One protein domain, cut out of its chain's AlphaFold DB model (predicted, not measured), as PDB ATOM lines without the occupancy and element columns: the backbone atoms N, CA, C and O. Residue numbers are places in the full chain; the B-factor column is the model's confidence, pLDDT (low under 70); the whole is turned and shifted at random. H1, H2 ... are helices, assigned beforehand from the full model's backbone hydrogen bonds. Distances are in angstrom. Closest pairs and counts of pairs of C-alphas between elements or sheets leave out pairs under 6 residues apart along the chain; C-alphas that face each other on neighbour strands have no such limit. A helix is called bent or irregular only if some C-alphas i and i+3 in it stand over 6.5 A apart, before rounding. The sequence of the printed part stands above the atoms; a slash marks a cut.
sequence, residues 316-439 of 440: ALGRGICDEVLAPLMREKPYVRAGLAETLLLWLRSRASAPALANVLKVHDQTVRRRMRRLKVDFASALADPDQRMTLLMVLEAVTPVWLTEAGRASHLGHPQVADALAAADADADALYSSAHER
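AT A GLANCE: This is residues 316 to 439 of the 440 residues of the protein "Helix-turn-helix domain-containing protein" of Mumia sp. ZJ1417 (UniProt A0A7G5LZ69). A compact body of crossed helices is built round H3, with H5 crossing H3 on one side and the long, kinked H7 crossing it on the opposite side. H4 packs on H3 and H5, H2 on H3 and H1 on H7, H6 makes the corner into H7, and H8 leaves the body as an arm whose residues 427 to 437 stick out with the tail to 439. The printed part has 124 residues with eight named helices, H1 to H8 in chain order, and no named strand: all helix. It is compact, with a radius of gyration of the C-alphas of 15.3 A and spans of 50 by 34 by 24 A.

HOW THE PARTS SIT: Begin with H1, residues 316 to 325, which touches residues 391 to 395 alone of H7, residues 386 to 406; the closest C-alphas, Val 325 and Leu 392, are 6.2 A apart, and the lines are about perpendicular at 79 degrees. Next, H2, residues 327 to 330, touches the hub H3, residues 334 to 350, closest at C-alphas 329 and 337, 5.5 A apart. H3 touches H7 at a steep tilt of 45 degrees, opposite ways, closest at C-alphas 338 and 403, 5.0 A. H4, residues 354 to 361, touches H3 at a steep tilt of 62 degrees, opposite ways, with C-alphas 346 and 357 closest at 7.3 A. H5, residues 365 to 378, touches H3 about perpendicular at 90 degrees, with C-alphas 340 and 371 closest at 6.4 A; H5 and H7 are apart. H6, residues 380 to 384, and H7 touch only at the corner, closest at C-alphas 382 and 388, 4.8 A. H8, residues 416 to 437, touches H3 with residues 418 to 425 alone, closest at C-alphas 350 and 422, 5.2 A. Every O i to N i+4 pair is within hydrogen-bond range in H1, H3, H4, H5, H6 and H8, against 15 of 17 in H7; H2 is too short for such a pair.

IN THESE COORDINATES: Find C-alpha 316 at (24.529, -31.748, 0.920), where H1 begins its 14.5 A. After four-residue H2, H3 runs 24.2 A from C-alpha 334 at (15.328, -11.742, -4.711). H4 measures 10.2 A, H5 19.8 A and H6 6.3 A. H7 spans 30.0 A and is irregular, with C-alphas 398 and 401 7.2 A apart and a kink of 43 degrees near residue 399. H8 runs 31.9 A to C-alpha 437 at (24.479, -38.860, -41.335).

THE WHOLE: The C-alphas farthest apart, Gly 408 and Arg 439, are 51.3 A from each other. The printed part has no cut and no long link. Mean pLDDT of the printed part is 83.7, and residues 414 to 439 are under 70.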
ATOM      1  N   ALA A 316      23.203 -32.324   0.708       87.88
ATOM      2  CA  ALA A 316      24.529 -31.748   0.920       87.88
ATOM      3  C   ALA A 316      25.174 -31.416  -0.427       87.88
ATOM      4  O   ALA A 316      25.573 -30.270  -0.642       87.88
ATOM      5  N   LEU A 317      25.166 -32.377  -1.354       90.56
ATOM      6  CA  LEU A 317      25.691 -32.181  -2.702       90.56
ATOM      7  C   LEU A 317      24.887 -31.130  -3.479       90.56
ATOM      8  O   LEU A 317      25.465 -30.222  -4.070       90.56
ATOM      9  N   GLY A 318      23.553 -31.200  -3.425       89.19
ATOM     10  CA  GLY A 318      22.679 -30.272  -4.144       89.19
ATOM     11  C   GLY A 318      22.881 -28.811  -3.734       89.19
ATOM     12  O   GLY A 318      22.864 -27.934  -4.595       89.19
ATOM     13  N   ARG A 319      23.129 -28.541  -2.443       87.06
ATOM     14  CA  ARG A 319      23.457 -27.187  -1.962       87.06
ATOM     15  C   ARG A 319      24.791 -26.692  -2.508       87.06
ATOM     16  O   ARG A 319      24.823 -25.596  -3.052       87.06
ATOM     17  N   GLY A 320      25.842 -27.512  -2.435       91.00
ATOM     18  CA  GLY A 320      27.155 -27.155  -2.981       91.00
ATOM     19  C   GLY A 320      27.093 -26.818  -4.472       91.00
ATOM     20  O   GLY A 320      27.582 -25.770  -4.882       91.00
ATOM     21  N   ILE A 321      26.391 -27.644  -5.259       91.81
ATOM     22  CA  ILE A 321      26.186 -27.400  -6.693       91.81
ATOM     23  C   ILE A 321      25.429 -26.085  -6.923       91.81
ATOM     24  O   ILE A 321      25.821 -25.302  -7.784       91.81
ATOM     25  N   CYS A 322      24.357 -25.809  -6.170       91.31
ATOM     26  CA  CYS A 322      23.611 -24.553  -6.315       91.31
ATOM     27  C   CYS A 322      24.474 -23.329  -6.003       91.31
ATOM     28  O   CYS A 322      24.452 -22.363  -6.766       91.31
ATOM     29  N   ASP A 323      25.212 -23.367  -4.893       91.19
ATOM     30  CA  ASP A 323      26.030 -22.247  -4.430       91.19
ATOM     31  C   ASP A 323      27.161 -21.937  -5.417       91.19
ATOM     32  O   ASP A 323      27.417 -20.769  -5.703       91.19
ATOM     33  N   GLU A 324      27.790 -22.969  -5.986       92.62
ATOM     34  CA  GLU A 324      28.829 -22.829  -7.006       92.62
ATOM     35  C   GLU A 324      28.253 -22.317  -8.332       92.62
ATOM     36  O   GLU A 324      28.654 -21.264  -8.836       92.62
ATOM     37  N   VAL A 325      27.272 -23.037  -8.882       95.50
ATOM     38  CA  VAL A 325      26.746 -22.794 -10.230       95.50
ATOM     39  C   VAL A 325      25.991 -21.475 -10.297       95.50
ATOM     40  O   VAL A 325      26.090 -20.769 -11.295       95.50
ATOM     41  N   LEU A 326      25.246 -21.105  -9.252       96.12
ATOM     42  CA  LEU A 326      24.412 -19.901  -9.238       96.12
ATOM     43  C   LEU A 326      25.027 -18.741  -8.448       96.12
ATOM     44  O   LEU A 326      24.337 -17.738  -8.234       96.12
ATOM     45  N   ALA A 327      26.312 -18.815  -8.077       95.75
ATOM     46  CA  ALA A 327      27.010 -17.763  -7.333       95.75
ATOM     47  C   ALA A 327      26.749 -16.336  -7.868       95.75
ATOM     48  O   ALA A 327      26.501 -15.441  -7.053       95.75
ATOM     49  N   PRO A 328      26.736 -16.069  -9.196       95.88
ATOM     50  CA  PRO A 328      26.437 -14.729  -9.701       95.88
ATOM     51  C   PRO A 328      25.007 -14.256  -9.405       95.88
ATOM     52  O   PRO A 328      24.805 -13.087  -9.084       95.88
ATOM     53  N   LEU A 329      24.018 -15.151  -9.466       96.62
ATOM     54  CA  LEU A 329      22.611 -14.830  -9.193       96.62
ATOM     55  C   LEU A 329      22.328 -14.690  -7.696       96.62
ATOM     56  O   LEU A 329      21.455 -13.914  -7.310       96.62
ATOM     57  N   MET A 330      23.080 -15.391  -6.845       94.00
ATOM     58  CA  MET A 330      22.928 -15.324  -5.388       94.00
ATOM     59  C   MET A 330      23.349 -13.974  -4.789       94.00
ATOM     60  O   MET A 330      22.931 -13.644  -3.683       94.00
ATOM     61  N   ARG A 331      24.111 -13.155  -5.530       93.94
ATOM     62  CA  ARG A 331      24.474 -11.779  -5.133       93.94
ATOM     63  C   ARG A 331      23.353 -10.763  -5.374       93.94
ATOM     64  O   ARG A 331      23.429  -9.634  -4.893       93.94
ATOM     65  N   GLU A 332      22.318 -11.145  -6.117       96.12
ATOM     66  CA  GLU A 332      21.226 -10.256  -6.492       96.12
ATOM     67  C   GLU A 332      20.091 -10.249  -5.470       96.12
ATOM     68  O   GLU A 332      19.793 -11.241  -4.806       96.12
ATOM     69  N   LYS A 333      19.367  -9.126  -5.409       95.94
ATOM     70  CA  LYS A 333      18.124  -9.042  -4.629       95.94
ATOM     71  C   LYS A 333      17.087 -10.043  -5.171       95.94
ATOM     72  O   LYS A 333      16.997 -10.175  -6.394       95.94
ATOM     73  N   PRO A 334      16.233 -10.651  -4.320       94.44
ATOM     74  CA  PRO A 334      15.328 -11.742  -4.711       94.44
ATOM     75  C   PRO A 334      14.510 -11.483  -5.983       94.44
ATOM     76  O   PRO A 334      14.495 -12.309  -6.893       94.44
ATOM     77  N   TYR A 335      13.913 -10.294  -6.111       94.25
ATOM     78  CA  TYR A 335      13.137  -9.929  -7.300       94.25
ATOM     79  C   TYR A 335      13.983  -9.900  -8.583       94.25
ATOM     80  O   TYR A 335      13.548 -10.382  -9.630       94.25
ATOM     81  N   VAL A 336      15.200  -9.348  -8.519       95.69
ATOM     82  CA  VAL A 336      16.120  -9.266  -9.666       95.69
ATOM     83  C   VAL A 336      16.666 -10.650 -10.007       95.69
ATOM     84  O   VAL A 336      16.633 -11.030 -11.178       95.69
ATOM     85  N   ARG A 337      17.071 -11.416  -8.986       96.81
ATOM     86  CA  ARG A 337      17.511 -12.812  -9.087       96.81
ATOM     87  C   ARG A 337      16.499 -13.660  -9.851       96.81
ATOM     88  O   ARG A 337      16.853 -14.253 -10.862       96.81
ATOM     89  N   ALA A 338      15.237 -13.641  -9.423       95.19
ATOM     90  CA  ALA A 338      14.164 -14.412 -10.044       95.19
ATOM     91  C   ALA A 338      13.975 -14.062 -11.530       95.19
ATOM     92  O   ALA A 338      13.894 -14.946 -12.377       95.19
ATOM     93  N   GLY A 339      13.987 -12.769 -11.874       95.38
ATOM     94  CA  GLY A 339      13.838 -12.339 -13.266       95.38
ATOM     95  C   GLY A 339      15.035 -12.682 -14.150       95.38
ATOM     96  O   GLY A 339      14.855 -12.968 -15.332       95.38
ATOM     97  N   LEU A 340      16.255 -12.629 -13.609       97.06
ATOM     98  CA  LEU A 340      17.466 -13.041 -14.317       97.06
ATOM     99  C   LEU A 340      17.500 -14.560 -14.525       97.06
ATOM    100  O   LEU A 340      17.787 -14.990 -15.638       97.06
ATOM    101  N   ALA A 341      17.140 -15.340 -13.504       96.81
ATOM    102  CA  ALA A 341      17.037 -16.794 -13.576       96.81
ATOM    103  C   ALA A 341      16.001 -17.240 -14.618       96.81
ATOM    104  O   ALA A 341      16.330 -18.023 -15.500       96.81
ATOM    105  N   GLU A 342      14.792 -16.665 -14.598       95.50
ATOM    106  CA  GLU A 342      13.739 -16.953 -15.585       95.50
ATOM    107  C   GLU A 342      14.184 -16.597 -17.010       95.50
ATOM    108  O   GLU A 342      14.003 -17.382 -17.938       95.50
ATOM    109  N   THR A 343      14.839 -15.443 -17.184       96.12
ATOM    110  CA  THR A 343      15.362 -15.031 -18.498       96.12
ATOM    111  C   THR A 343      16.441 -16.000 -18.994       96.12
ATOM    112  O   THR A 343      16.424 -16.389 -20.161       96.12
ATOM    113  N   LEU A 344      17.375 -16.394 -18.120       96.50
ATOM    114  CA  LEU A 344      18.461 -17.311 -18.461       96.50
ATOM    115  C   LEU A 344      17.933 -18.713 -18.781       96.50
ATOM    116  O   LEU A 344      18.347 -19.289 -19.783       96.50
ATOM    117  N   LEU A 345      17.003 -19.233 -17.978       94.94
ATOM    118  CA  LEU A 345      16.396 -20.548 -18.170       94.94
ATOM    119  C   LEU A 345      15.651 -20.628 -19.507       94.94
ATOM    120  O   LEU A 345      15.899 -21.537 -20.297       94.94
ATOM    121  N   LEU A 346      14.801 -19.641 -19.809       92.38
ATOM    122  CA  LEU A 346      14.090 -19.589 -21.090       92.38
ATOM    123  C   LEU A 346      15.051 -19.484 -22.278       92.38
ATOM    124  O   LEU A 346      14.826 -20.119 -23.309       92.38
ATOM    125  N   TRP A 347      16.134 -18.714 -22.142       93.25
ATOM    126  CA  TRP A 347      17.154 -18.622 -23.183       93.25
ATOM    127  C   TRP A 347      17.955 -19.920 -23.348       93.25
ATOM    128  O   TRP A 347      18.252 -20.292 -24.478       93.25
ATOM    129  N   LEU A 348      18.299 -20.626 -22.266       92.69
ATOM    130  CA  LEU A 348      19.004 -21.912 -22.339       92.69
ATOM    131  C   LEU A 348      18.142 -23.000 -22.983       92.69
ATOM    132  O   LEU A 348      18.667 -23.767 -23.785       92.69
ATOM    133  N   ARG A 349      16.837 -23.012 -22.683       89.69
ATOM    134  CA  ARG A 349      15.839 -23.906 -23.286       89.69
ATOM    135  C   ARG A 349      15.675 -23.674 -24.790       89.69
ATOM    136  O   ARG A 349      15.798 -24.601 -25.570       89.69
ATOM    137  N   SER A 350      15.393 -22.435 -25.191       86.25
ATOM    138  CA  SER A 350      14.909 -22.123 -26.550       86.25
ATOM    139  C   SER A 350      15.948 -21.504 -27.484       86.25
ATOM    140  O   SER A 350      15.701 -21.367 -28.677       86.25
ATOM    141  N   ARG A 351      17.065 -20.998 -26.943       86.19
ATOM    142  CA  ARG A 351      18.024 -20.119 -27.644       86.19
ATOM    143  C   ARG A 351      17.393 -18.897 -28.323       86.19
ATOM    144  O   ARG A 351      18.037 -18.251 -29.151       86.19
ATOM    145  N   ALA A 352      16.176 -18.526 -27.928       83.62
ATOM    146  CA  ALA A 352      15.386 -17.510 -28.600       83.62
ATOM    147  C   ALA A 352      16.025 -16.111 -28.562       83.62
ATOM    148  O   ALA A 352      16.788 -15.741 -27.661       83.62
ATOM    149  N   SER A 353      15.669 -15.299 -29.560       86.62
ATOM    150  CA  SER A 353      16.090 -13.902 -29.650       86.62
ATOM    151  C   SER A 353      15.483 -13.050 -28.525       86.62
ATOM    152  O   SER A 353      14.449 -13.382 -27.942       86.62
ATOM    153  N   ALA A 354      16.103 -11.903 -28.223       87.88
ATOM    154  CA  ALA A 354      15.607 -11.014 -27.171       87.88
ATOM    155  C   ALA A 354      14.154 -10.526 -27.391       87.88
ATOM    156  O   ALA A 354      13.415 -10.509 -26.409       87.88
ATOM    157  N   PRO A 355      13.700 -10.180 -28.617       87.06
ATOM    158  CA  PRO A 355      12.290  -9.865 -28.871       87.06
ATOM    159  C   PRO A 355      11.338 -11.036 -28.591       87.06
ATOM    160  O   PRO A 355      10.283 -10.837 -27.998       87.06
ATOM    161  N   ALA A 356      11.720 -12.263 -28.959       85.31
ATOM    162  CA  ALA A 356      10.899 -13.446 -28.704       85.31
ATOM    163  C   ALA A 356      10.762 -13.721 -27.196       85.31
ATOM    164  O   ALA A 356       9.655 -13.886 -26.687       85.31
ATOM    165  N   LEU A 357      11.871 -13.661 -26.453       87.94
ATOM    166  CA  LEU A 357      11.852 -13.778 -24.992       87.94
ATOM    167  C   LEU A 357      11.059 -12.646 -24.324       87.94
ATOM    168  O   LEU A 357      10.388 -12.881 -23.324       87.94
ATOM    169  N   ALA A 358      11.104 -11.428 -24.866       88.81
ATOM    170  CA  ALA A 358      10.346 -10.283 -24.361       88.81
ATOM    171  C   ALA A 358       8.829 -10.494 -24.470       88.81
ATOM    172  O   ALA A 358       8.100 -10.198 -23.521       88.81
ATOM    173  N   ASN A 359       8.375 -11.089 -25.577       86.88
ATOM    174  CA  ASN A 359       6.976 -11.462 -25.784       86.88
ATOM    175  C   ASN A 359       6.492 -12.527 -24.788       86.88
ATOM    176  O   ASN A 359       5.353 -12.445 -24.321       86.88
ATOM    177  N   VAL A 360       7.345 -13.499 -24.445       86.69
ATOM    178  CA  VAL A 360       7.044 -14.536 -23.442       86.69
ATOM    179  C   VAL A 360       7.012 -13.941 -22.035       86.69
ATOM    180  O   VAL A 360       6.031 -14.107 -21.319       86.69
ATOM    181  N   LEU A 361       8.059 -13.201 -21.663       89.00
ATOM    182  CA  LEU A 361       8.243 -12.613 -20.330       89.00
ATOM    183  C   LEU A 361       7.350 -11.389 -20.060       89.00
ATOM    184  O   LEU A 361       7.409 -10.832 -18.963       89.00
ATOM    185  N   LYS A 362       6.595 -10.916 -21.062       89.19
ATOM    186  CA  LYS A 362       5.763  -9.698 -21.017       89.19
ATOM    187  C   LYS A 362       6.535  -8.464 -20.526       89.19
ATOM    188  O   LYS A 362       6.042  -7.667 -19.731       89.19
ATOM    189  N   VAL A 363       7.764  -8.295 -21.017       92.06
ATOM    190  CA  VAL A 363       8.616  -7.122 -20.746       92.06
ATOM    191  C   VAL A 363       9.093  -6.485 -22.049       92.06
ATOM    192  O   VAL A 363       8.996  -7.078 -23.113       92.06
ATOM    193  N   HIS A 364       9.664  -5.282 -21.975       92.62
ATOM    194  CA  HIS A 364      10.281  -4.635 -23.136       92.62
ATOM    195  C   HIS A 364      11.550  -5.376 -23.604       92.62
ATOM    196  O   HIS A 364      12.362  -5.812 -22.782       92.62
ATOM    197  N   ASP A 365      11.787  -5.446 -24.917       90.56
ATOM    198  CA  ASP A 365      12.952  -6.124 -25.512       90.56
ATOM    199  C   ASP A 365      14.309  -5.596 -24.995       90.56
ATOM    200  O   ASP A 365      15.207  -6.384 -24.700       90.56
ATOM    201  N   GLN A 366      14.450  -4.284 -24.787       93.56
ATOM    202  CA  GLN A 366      15.631  -3.654 -24.194       93.56
ATOM    203  C   GLN A 366      15.939  -4.180 -22.790       93.56
ATOM    204  O   GLN A 366      17.105  -4.375 -22.438       93.56
ATOM    205  N   THR A 367      14.908  -4.492 -22.002       95.12
ATOM    206  CA  THR A 367      15.078  -5.109 -20.683       95.12
ATOM    207  C   THR A 367      15.682  -6.501 -20.820       95.12
ATOM    208  O   THR A 367      16.637  -6.822 -20.110       95.12
ATOM    209  N   VAL A 368      15.197  -7.310 -21.767       94.12
ATOM    210  CA  VAL A 368      15.759  -8.641 -22.040       94.12
ATOM    211  C   VAL A 368      17.189  -8.537 -22.562       94.12
ATOM    212  O   VAL A 368      18.065  -9.231 -22.057       94.12
ATOM    213  N   ARG A 369      17.474  -7.630 -23.506       95.12
ATOM    214  CA  ARG A 369      18.834  -7.400 -24.032       95.12
ATOM    215  C   ARG A 369      19.810  -7.033 -22.918       95.12
ATOM    216  O   ARG A 369      20.914  -7.576 -22.871       95.12
ATOM    217  N   ARG A 370      19.400  -6.151 -22.001       97.06
ATOM    218  CA  ARG A 370      20.203  -5.763 -20.836       97.06
ATOM    219  C   ARG A 370      20.459  -6.955 -19.913       97.06
ATOM    220  O   ARG A 370      21.609  -7.175 -19.536       97.06
ATOM    221  N   ARG A 371      19.420  -7.732 -19.578       96.81
ATOM    222  CA  ARG A 371      19.551  -8.952 -18.760       96.81
ATOM    223  C   ARG A 371      20.483  -9.964 -19.422       96.81
ATOM    224  O   ARG A 371      21.418 -10.418 -18.783       96.81
ATOM    225  N   MET A 372      20.295 -10.249 -20.708       96.00
ATOM    226  CA  MET A 372      21.110 -11.217 -21.445       96.00
ATOM    227  C   MET A 372      22.565 -10.786 -21.601       96.00
ATOM    228  O   MET A 372      23.451 -11.623 -21.477       96.00
ATOM    229  N   ARG A 373      22.842  -9.497 -21.843       96.25
ATOM    230  CA  ARG A 373      24.224  -8.991 -21.885       96.25
ATOM    231  C   ARG A 373      24.927  -9.238 -20.555       96.25
ATOM    232  O   ARG A 373      26.051  -9.715 -20.547       96.25
ATOM    233  N   ARG A 374      24.237  -8.943 -19.452       95.94
ATOM    234  CA  ARG A 374      24.738  -9.193 -18.103       95.94
ATOM    235  C   ARG A 374      24.974 -10.684 -17.855       95.94
ATOM    236  O   ARG A 374      26.079 -11.065 -17.504       95.94
ATOM    237  N   LEU A 375      23.970 -11.522 -18.103       96.50
ATOM    238  CA  LEU A 375      24.050 -12.970 -17.896       96.50
ATOM    239  C   LEU A 375      25.187 -13.612 -18.701       96.50
ATOM    240  O   LEU A 375      25.875 -14.483 -18.190       96.50
ATOM    241  N   LYS A 376      25.431 -13.154 -19.934       95.00
ATOM    242  CA  LYS A 376      26.549 -13.640 -20.757       95.00
ATOM    243  C   LYS A 376      27.924 -13.287 -20.193       95.00
ATOM    244  O   LYS A 376      28.863 -14.027 -20.447       95.00
ATOM    245  N   VAL A 377      28.042 -12.175 -19.469       96.44
ATOM    246  CA  VAL A 377      29.279 -11.799 -18.767       96.44
ATOM    247  C   VAL A 377      29.410 -12.615 -17.484       96.44
ATOM    248  O   VAL A 377      30.421 -13.281 -17.288       96.44
ATOM    249  N   ASP A 378      28.362 -12.622 -16.659       96.44
ATOM    250  CA  ASP A 378      28.352 -13.270 -15.343       96.44
ATOM    251  C   ASP A 378      28.536 -14.801 -15.430       96.44
ATOM    252  O   ASP A 378      29.103 -15.403 -14.523       96.44
ATOM    253  N   PHE A 379      28.094 -15.424 -16.531       96.81
ATOM    254  CA  PHE A 379      28.175 -16.870 -16.778       96.81
ATOM    255  C   PHE A 379      29.059 -17.234 -17.983       96.81
ATOM    256  O   PHE A 379      28.871 -18.291 -18.581       96.81
ATOM    257  N   ALA A 380      30.008 -16.380 -18.383       94.81
ATOM    258  CA  ALA A 380      30.797 -16.584 -19.605       94.81
ATOM    259  C   ALA A 380      31.467 -17.971 -19.687       94.81
ATOM    260  O   ALA A 380      31.357 -18.637 -20.718       94.81
ATOM    261  N   SER A 381      32.103 -18.427 -18.600       91.44
ATOM    262  CA  SER A 381      32.733 -19.755 -18.520       91.44
ATOM    263  C   SER A 381      31.704 -20.881 -18.638       91.44
ATOM    264  O   SER A 381      31.829 -21.741 -19.507       91.44
ATOM    265  N   ALA A 382      30.637 -20.809 -17.837       93.25
ATOM    266  CA  ALA A 382      29.587 -21.821 -17.800       93.25
ATOM    267  C   ALA A 382      28.804 -21.926 -19.114       93.25
ATOM    268  O   ALA A 382      28.295 -22.987 -19.451       93.25
ATOM    269  N   LEU A 383      28.689 -20.836 -19.877       94.38
ATOM    270  CA  LEU A 383      28.018 -20.845 -21.175       94.38
ATOM    271  C   LEU A 383      28.903 -21.379 -22.308       94.38
ATOM    272  O   LEU A 383      28.350 -21.882 -23.294       94.38
ATOM    273  N   ALA A 384      30.227 -21.257 -22.184       93.06
ATOM    274  CA  ALA A 384      31.191 -21.742 -23.171       93.06
ATOM    275  C   ALA A 384      31.364 -23.267 -23.101       93.06
ATOM    276  O   ALA A 384      31.390 -23.922 -24.143       93.06
ATOM    277  N   ASP A 385      31.411 -23.825 -21.892       94.19
ATOM    278  CA  ASP A 385      31.574 -25.258 -21.641       94.19
ATOM    279  C   ASP A 385      30.220 -26.008 -21.715       94.19
ATOM    280  O   ASP A 385      29.284 -25.653 -20.991       94.19
ATOM    281  N   PRO A 386      30.061 -27.023 -22.592       92.69
ATOM    282  CA  PRO A 386      28.841 -27.826 -22.677       92.69
ATOM    283  C   PRO A 386      28.402 -28.469 -21.359       92.69
ATOM    284  O   PRO A 386      27.199 -28.471 -21.080       92.69
ATOM    285  N   ASP A 387      29.343 -28.952 -20.549       92.12
ATOM    286  CA  ASP A 387      29.032 -29.680 -19.315       92.12
ATOM    287  C   ASP A 387      28.524 -28.718 -18.240       92.12
ATOM    288  O   ASP A 387      27.460 -28.920 -17.649       92.12
ATOM    289  N   GLN A 388      29.215 -27.590 -18.056       94.00
ATOM    290  CA  GLN A 388      28.771 -26.536 -17.138       94.00
ATOM    291  C   GLN A 388      27.431 -25.938 -17.563       94.00
ATOM    292  O   GLN A 388      26.596 -25.619 -16.715       94.00
ATOM    293  N   ARG A 389      27.190 -25.817 -18.869       94.75
ATOM    294  CA  ARG A 389      25.922 -25.319 -19.396       94.75
ATOM    295  C   ARG A 389      24.765 -26.266 -19.101       94.75
ATOM    296  O   ARG A 389      23.676 -25.789 -18.781       94.75
ATOM    297  N   MET A 390      24.992 -27.577 -19.195       92.00
ATOM    298  CA  MET A 390      24.004 -28.588 -18.815       92.00
ATOM    299  C   MET A 390      23.708 -28.524 -17.315       92.00
ATOM    300  O   MET A 390      22.544 -28.446 -16.922       92.00
ATOM    301  N   THR A 391      24.745 -28.469 -16.473       93.75
ATOM    302  CA  THR A 391      24.571 -28.322 -15.020       93.75
ATOM    303  C   THR A 391      23.806 -27.038 -14.687       93.75
ATOM    304  O   THR A 391      22.846 -27.080 -13.918       93.75
ATOM    305  N   LEU A 392      24.149 -25.909 -15.313       95.69
ATOM    306  CA  LEU A 392      23.449 -24.634 -15.142       95.69
ATOM    307  C   LEU A 392      21.967 -24.729 -15.518       95.69
ATOM    308  O   LEU A 392      21.122 -24.242 -14.767       95.69
ATOM    309  N   LEU A 393      21.642 -25.385 -16.637       93.88
ATOM    310  CA  LEU A 393      20.257 -25.639 -17.035       93.88
ATOM    311  C   LEU A 393      19.519 -26.456 -15.964       93.88
ATOM    312  O   LEU A 393      18.481 -26.009 -15.481       93.88
ATOM    313  N   MET A 394      20.065 -27.599 -15.540       91.62
ATOM    314  CA  MET A 394      19.418 -28.471 -14.547       91.62
ATOM    315  C   MET A 394      19.193 -27.786 -13.195       91.62
ATOM    316  O   MET A 394      18.150 -27.971 -12.566       91.62
ATOM    317  N   VAL A 395      20.156 -26.987 -12.737       94.81
ATOM    318  CA  VAL A 395      20.036 -26.266 -11.465       94.81
ATOM    319  C   VAL A 395      18.991 -25.153 -11.584       94.81
ATOM    320  O   VAL A 395      18.147 -25.011 -10.698       94.81
ATOM    321  N   LEU A 396      18.973 -24.404 -12.694       94.69
ATOM    322  CA  LEU A 396      17.951 -23.382 -12.942       94.69
ATOM    323  C   LEU A 396      16.544 -23.978 -13.030       94.69
ATOM    324  O   LEU A 396      15.620 -23.388 -12.472       94.69
ATOM    325  N   GLU A 397      16.377 -25.133 -13.673       90.56
ATOM    326  CA  GLU A 397      15.108 -25.876 -13.712       90.56
ATOM    327  C   GLU A 397      14.564 -26.158 -12.310       90.56
ATOM    328  O   GLU A 397      13.373 -25.999 -12.046       90.56
ATOM    329  N   ALA A 398      15.447 -26.548 -11.390       89.88
ATOM    330  CA  ALA A 398      15.059 -26.882 -10.031       89.88
ATOM    331  C   ALA A 398      14.671 -25.651  -9.192       89.88
ATOM    332  O   ALA A 398      13.696 -25.716  -8.447       89.88
ATOM    333  N   VAL A 399      15.412 -24.537  -9.296       90.62
ATOM    334  CA  VAL A 399      15.265 -23.406  -8.354       90.62
ATOM    335  C   VAL A 399      14.431 -22.236  -8.880       90.62
ATOM    336  O   VAL A 399      13.866 -21.477  -8.092       90.62
ATOM    337  N   THR A 400      14.331 -22.053 -10.201       91.56
ATOM    338  CA  THR A 400      13.668 -20.870 -10.781       91.56
ATOM    339  C   THR A 400      12.182 -20.765 -10.404       91.56
ATOM    340  O   THR A 400      11.764 -19.663 -10.033       91.56
ATOM    341  N   PRO A 401      11.373 -21.849 -10.422       87.62
ATOM    342  CA  PRO A 401       9.964 -21.780 -10.015       87.62
ATOM    343  C   PRO A 401       9.770 -21.257  -8.583       87.62
ATOM    344  O   PRO A 401       8.861 -20.467  -8.314       87.62
ATOM    345  N   VAL A 402      10.664 -21.649  -7.671       85.44
ATOM    346  CA  VAL A 402      10.665 -21.196  -6.276       85.44
ATOM    347  C   VAL A 402      10.972 -19.712  -6.197       85.44
ATOM    348  O   VAL A 402      10.198 -18.955  -5.620       85.44
ATOM    349  N   TRP A 403      12.064 -19.274  -6.826       91.62
ATOM    350  CA  TRP A 403      12.469 -17.871  -6.780       91.62
ATOM    351  C   TRP A 403      11.429 -16.931  -7.385       91.62
ATOM    352  O   TRP A 403      11.274 -15.809  -6.907       91.62
ATOM    353  N   LEU A 404      10.701 -17.370  -8.416       90.31
ATOM    354  CA  LEU A 404       9.577 -16.614  -8.972       90.31
ATOM    355  C   LEU A 404       8.438 -16.471  -7.958       90.31
ATOM    356  O   LEU A 404       7.939 -15.362  -7.765       90.31
ATOM    357  N   THR A 405       8.099 -17.560  -7.264       86.06
ATOM    358  CA  THR A 405       7.064 -17.581  -6.220       86.06
ATOM    359  C   THR A 405       7.445 -16.684  -5.038       86.06
ATOM    360  O   THR A 405       6.669 -15.810  -4.661       86.06
ATOM    361  N   GLU A 406       8.664 -16.821  -4.503       87.38
ATOM    362  CA  GLU A 406       9.193 -15.981  -3.414       87.38
ATOM    363  C   GLU A 406       9.203 -14.490  -3.770       87.38
ATOM    364  O   GLU A 406       8.951 -13.630  -2.930       87.38
ATOM    365  N   ALA A 407       9.504 -14.171  -5.030       89.88
ATOM    366  CA  ALA A 407       9.535 -12.801  -5.522       89.88
ATOM    367  C   ALA A 407       8.143 -12.238  -5.866       89.88
ATOM    368  O   ALA A 407       8.069 -11.088  -6.307       89.88
ATOM    369  N   GLY A 408       7.070 -13.028  -5.732       85.94
ATOM    370  CA  GLY A 408       5.719 -12.649  -6.151       85.94
ATOM    371  C   GLY A 408       5.616 -12.354  -7.652       85.94
ATOM    372  O   GLY A 408       4.838 -11.495  -8.065       85.94
ATOM    373  N   ARG A 409       6.450 -12.999  -8.480       87.50
ATOM    374  CA  ARG A 409       6.463 -12.823  -9.938       87.50
ATOM    375  C   ARG A 409       5.587 -13.882 -10.597       87.50
ATOM    376  O   ARG A 409       5.669 -15.058 -10.256       87.50
ATOM    377  N   ALA A 410       4.806 -13.472 -11.595       82.31
ATOM    378  CA  ALA A 410       4.141 -14.419 -12.482       82.31
ATOM    379  C   ALA A 410       5.192 -15.285 -13.196       82.31
ATOM    380  O   ALA A 410       6.179 -14.754 -13.709       82.31
ATOM    381  N   SER A 411       4.981 -16.602 -13.201       80.88
ATOM    382  CA  SER A 411       5.848 -17.553 -13.896       80.88
ATOM    383  C   SER A 411       5.417 -17.704 -15.350       80.88
ATOM    384  O   SER A 411       4.255 -17.999 -15.624       80.88
ATOM    385  N   HIS A 412       6.362 -17.552 -16.279       82.94
ATOM    386  CA  HIS A 412       6.141 -17.727 -17.720       82.94
ATOM    387  C   HIS A 412       6.776 -19.019 -18.257       82.94
ATOM    388  O   HIS A 412       6.812 -19.244 -19.467       82.94
ATOM    389  N   LEU A 413       7.272 -19.888 -17.368       78.69
ATOM    390  CA  LEU A 413       8.003 -21.109 -17.728       78.69
ATOM    391  C   LEU A 413       7.152 -22.157 -18.471       78.69
ATOM    392  O   LEU A 413       7.724 -23.022 -19.131       78.69
ATOM    393  N   GLY A 414       5.820 -22.079 -18.368       65.25
ATOM    394  CA  GLY A 414       4.855 -22.953 -19.055       65.25
ATOM    395  C   GLY A 414       4.105 -22.289 -20.218       65.25
ATOM    396  O   GLY A 414       3.058 -22.781 -20.625       65.25
ATOM    397  N   HIS A 415       4.572 -21.139 -20.721       60.88
ATOM    398  CA  HIS A 415       3.871 -20.403 -21.779       60.88
ATOM    399  C   HIS A 415       3.911 -21.175 -23.125       60.88
ATOM    400  O   HIS A 415       4.994 -21.611 -23.515       60.88
ATOM    401  N   PRO A 416       2.803 -21.284 -23.894       52.78
ATOM    402  CA  PRO A 416       2.727 -22.082 -25.133       52.78
ATOM    403  C   PRO A 416       3.816 -21.760 -26.165       52.78
ATOM    404  O   PRO A 416       4.460 -22.652 -26.693       52.78
ATOM    405  N   GLN A 417       4.134 -20.473 -26.347       59.09
ATOM    406  CA  GLN A 417       5.222 -20.030 -27.235       59.09
ATOM    407  C   GLN A 417       6.622 -20.533 -26.832       59.09
ATOM    408  O   GLN A 417       7.524 -20.532 -27.661       59.09
ATOM    409  N   VAL A 418       6.833 -20.935 -25.572       59.28
ATOM    410  CA  VAL A 418       8.076 -21.595 -25.134       59.28
ATOM    411  C   VAL A 418       8.093 -23.041 -25.624       59.28
ATOM    412  O   VAL A 418       9.144 -23.499 -26.054       59.28
ATOM    413  N   ALA A 419       6.947 -23.728 -25.617       57.66
ATOM    414  CA  ALA A 419       6.800 -25.067 -26.185       57.66
ATOM    415  C   ALA A 419       6.940 -25.050 -27.717       57.66
ATOM    416  O   ALA A 419       7.662 -25.878 -28.262       57.66
ATOM    417  N   ASP A 420       6.359 -24.058 -28.396       59.34
ATOM    418  CA  ASP A 420       6.500 -23.889 -29.851       59.34
ATOM    419  C   ASP A 420       7.947 -23.548 -30.254       59.34
ATOM    420  O   ASP A 420       8.467 -24.067 -31.240       59.34
ATOM    421  N   ALA A 421       8.631 -22.696 -29.477       58.66
ATOM    422  CA  ALA A 421      10.038 -22.360 -29.711       58.66
ATOM    423  C   ALA A 421      10.989 -23.530 -29.410       58.66
ATOM    424  O   ALA A 421      12.015 -23.660 -30.071       58.66
ATOM    425  N   LEU A 422      10.654 -24.375 -28.428       56.12
ATOM    426  CA  LEU A 422      11.361 -25.628 -28.151       56.12
ATOM    427  C   LEU A 422      11.165 -26.636 -29.292       56.12
ATOM    428  O   LEU A 422      12.147 -27.180 -29.782       56.12
ATOM    429  N   ALA A 423       9.933 -26.799 -29.782       56.56
ATOM    430  CA  ALA A 423       9.629 -27.672 -30.915       56.56
ATOM    431  C   ALA A 423      10.333 -27.226 -32.211       56.56
ATOM    432  O   ALA A 423      10.799 -28.062 -32.982       56.56
ATOM    433  N   ALA A 424      10.456 -25.915 -32.444       58.09
ATOM    434  CA  ALA A 424      11.202 -25.373 -33.581       58.09
ATOM    435  C   ALA A 424      12.724 -25.589 -33.455       58.09
ATOM    436  O   ALA A 424      13.380 -25.891 -34.447       58.09
ATOM    437  N   ALA A 425      13.283 -25.463 -32.246       54.56
ATOM    438  CA  ALA A 425      14.704 -25.702 -31.997       54.56
ATOM    439  C   ALA A 425      15.086 -27.193 -32.105       54.56
ATOM    440  O   ALA A 425      16.164 -27.501 -32.612       54.56
ATOM    441  N   ASP A 426      14.203 -28.105 -31.678       49.84
ATOM    442  CA  ASP A 426      14.381 -29.555 -31.850       49.84
ATOM    443  C   ASP A 426      14.299 -29.964 -33.331       49.84
ATOM    444  O   ASP A 426      15.123 -30.749 -33.795       49.84
ATOM    445  N   ALA A 427      13.387 -29.371 -34.113       53.75
ATOM    446  CA  ALA A 427      13.291 -29.622 -35.555       53.75
ATOM    447  C   ALA A 427      14.562 -29.201 -36.327       53.75
ATOM    448  O   ALA A 427      14.993 -29.905 -37.244       53.75
ATOM    449  N   ASP A 428      15.194 -28.087 -35.940       52.41
ATOM    450  CA  ASP A 428      16.480 -27.648 -36.504       52.41
ATOM    451  C   ASP A 428      17.647 -28.564 -36.076       52.41
ATOM    452  O   ASP A 428      18.572 -28.804 -36.860       52.41
ATOM    453  N   ALA A 429      17.616 -29.106 -34.852       47.34
ATOM    454  CA  ALA A 429      18.621 -30.047 -34.356       47.34
ATOM    455  C   ALA A 429      18.541 -31.414 -35.062       47.34
ATOM    456  O   ALA A 429      19.582 -31.956 -35.448       47.34
ATOM    457  N   ASP A 430      17.333 -31.927 -35.307       44.66
ATOM    458  CA  ASP A 430      17.097 -33.158 -36.073       44.66
ATOM    459  C   ASP A 430      17.506 -32.999 -37.547       44.66
ATOM    460  O   ASP A 430      18.126 -33.896 -38.124       44.66
ATOM    461  N   ALA A 431      17.254 -31.834 -38.154       50.66
ATOM    462  CA  ALA A 431      17.711 -31.530 -39.511       50.66
ATOM    463  C   ALA A 431      19.250 -31.498 -39.615       50.66
ATOM    464  O   ALA A 431      19.830 -32.015 -40.576       50.66
ATOM    465  N   LEU A 432      19.931 -30.946 -38.603       47.44
ATOM    466  CA  LEU A 432      21.393 -30.944 -38.516       47.44
ATOM    467  C   LEU A 432      21.961 -32.359 -38.321       47.44
ATOM    468  O   LEU A 432      22.916 -32.715 -39.014       47.44
ATOM    469  N   TYR A 433      21.354 -33.184 -37.461       45.66
ATOM    470  CA  TYR A 433      21.761 -34.580 -37.253       45.66
ATOM    471  C   TYR A 433      21.523 -35.461 -38.490       45.66
ATOM    472  O   TYR A 433      22.397 -36.250 -38.854       45.66
ATOM    473  N   SER A 434      20.400 -35.284 -39.193       46.44
ATOM    474  CA  SER A 434      20.108 -36.017 -40.432       46.44
ATOM    475  C   SER A 434      21.073 -35.629 -41.564       46.44
ATOM    476  O   SER A 434      21.550 -36.492 -42.296       46.44
ATOM    477  N   SER A 435      21.451 -34.347 -41.664       48.66
ATOM    478  CA  SER A 435      22.412 -33.867 -42.672       48.66
ATOM    479  C   SER A 435      23.862 -34.320 -42.427       48.66
ATOM    480  O   SER A 435      24.659 -34.386 -43.365       48.66
ATOM    481  N   ALA A 436      24.213 -34.640 -41.176       46.91
ATOM    482  CA  ALA A 436      25.520 -35.178 -40.807       46.91
ATOM    483  C   ALA A 436      25.631 -36.686 -41.094       46.91
ATOM    484  O   ALA A 436      26.717 -37.156 -41.430       46.91
ATOM    485  N   HIS A 437      24.519 -37.427 -41.028       48.31
ATOM    486  CA  HIS A 437      24.479 -38.860 -41.335       48.31
ATOM    487  C   HIS A 437      24.418 -39.187 -42.835       48.31
ATOM    488  O   HIS A 437      24.823 -40.278 -43.215       48.31
ATOM    489  N   GLU A 438      23.990 -38.259 -43.697       45.72
ATOM    490  CA  GLU A 438      24.043 -38.427 -45.163       45.72
ATOM    491  C   GLU A 438      25.417 -38.087 -45.783       45.72
ATOM    492  O   GLU A 438      25.614 -38.252 -46.987       45.72
ATOM    493  N   ARG A 439      26.383 -37.598 -44.988       46.59
ATOM    494  CA  ARG A 439      27.763 -37.297 -45.432       46.59
ATOM    495  C   ARG A 439      28.828 -38.243 -44.863       46.59
ATOM    496  O   ARG A 439      30.011 -37.898 -44.878       46.59
TER     497      ARG A 439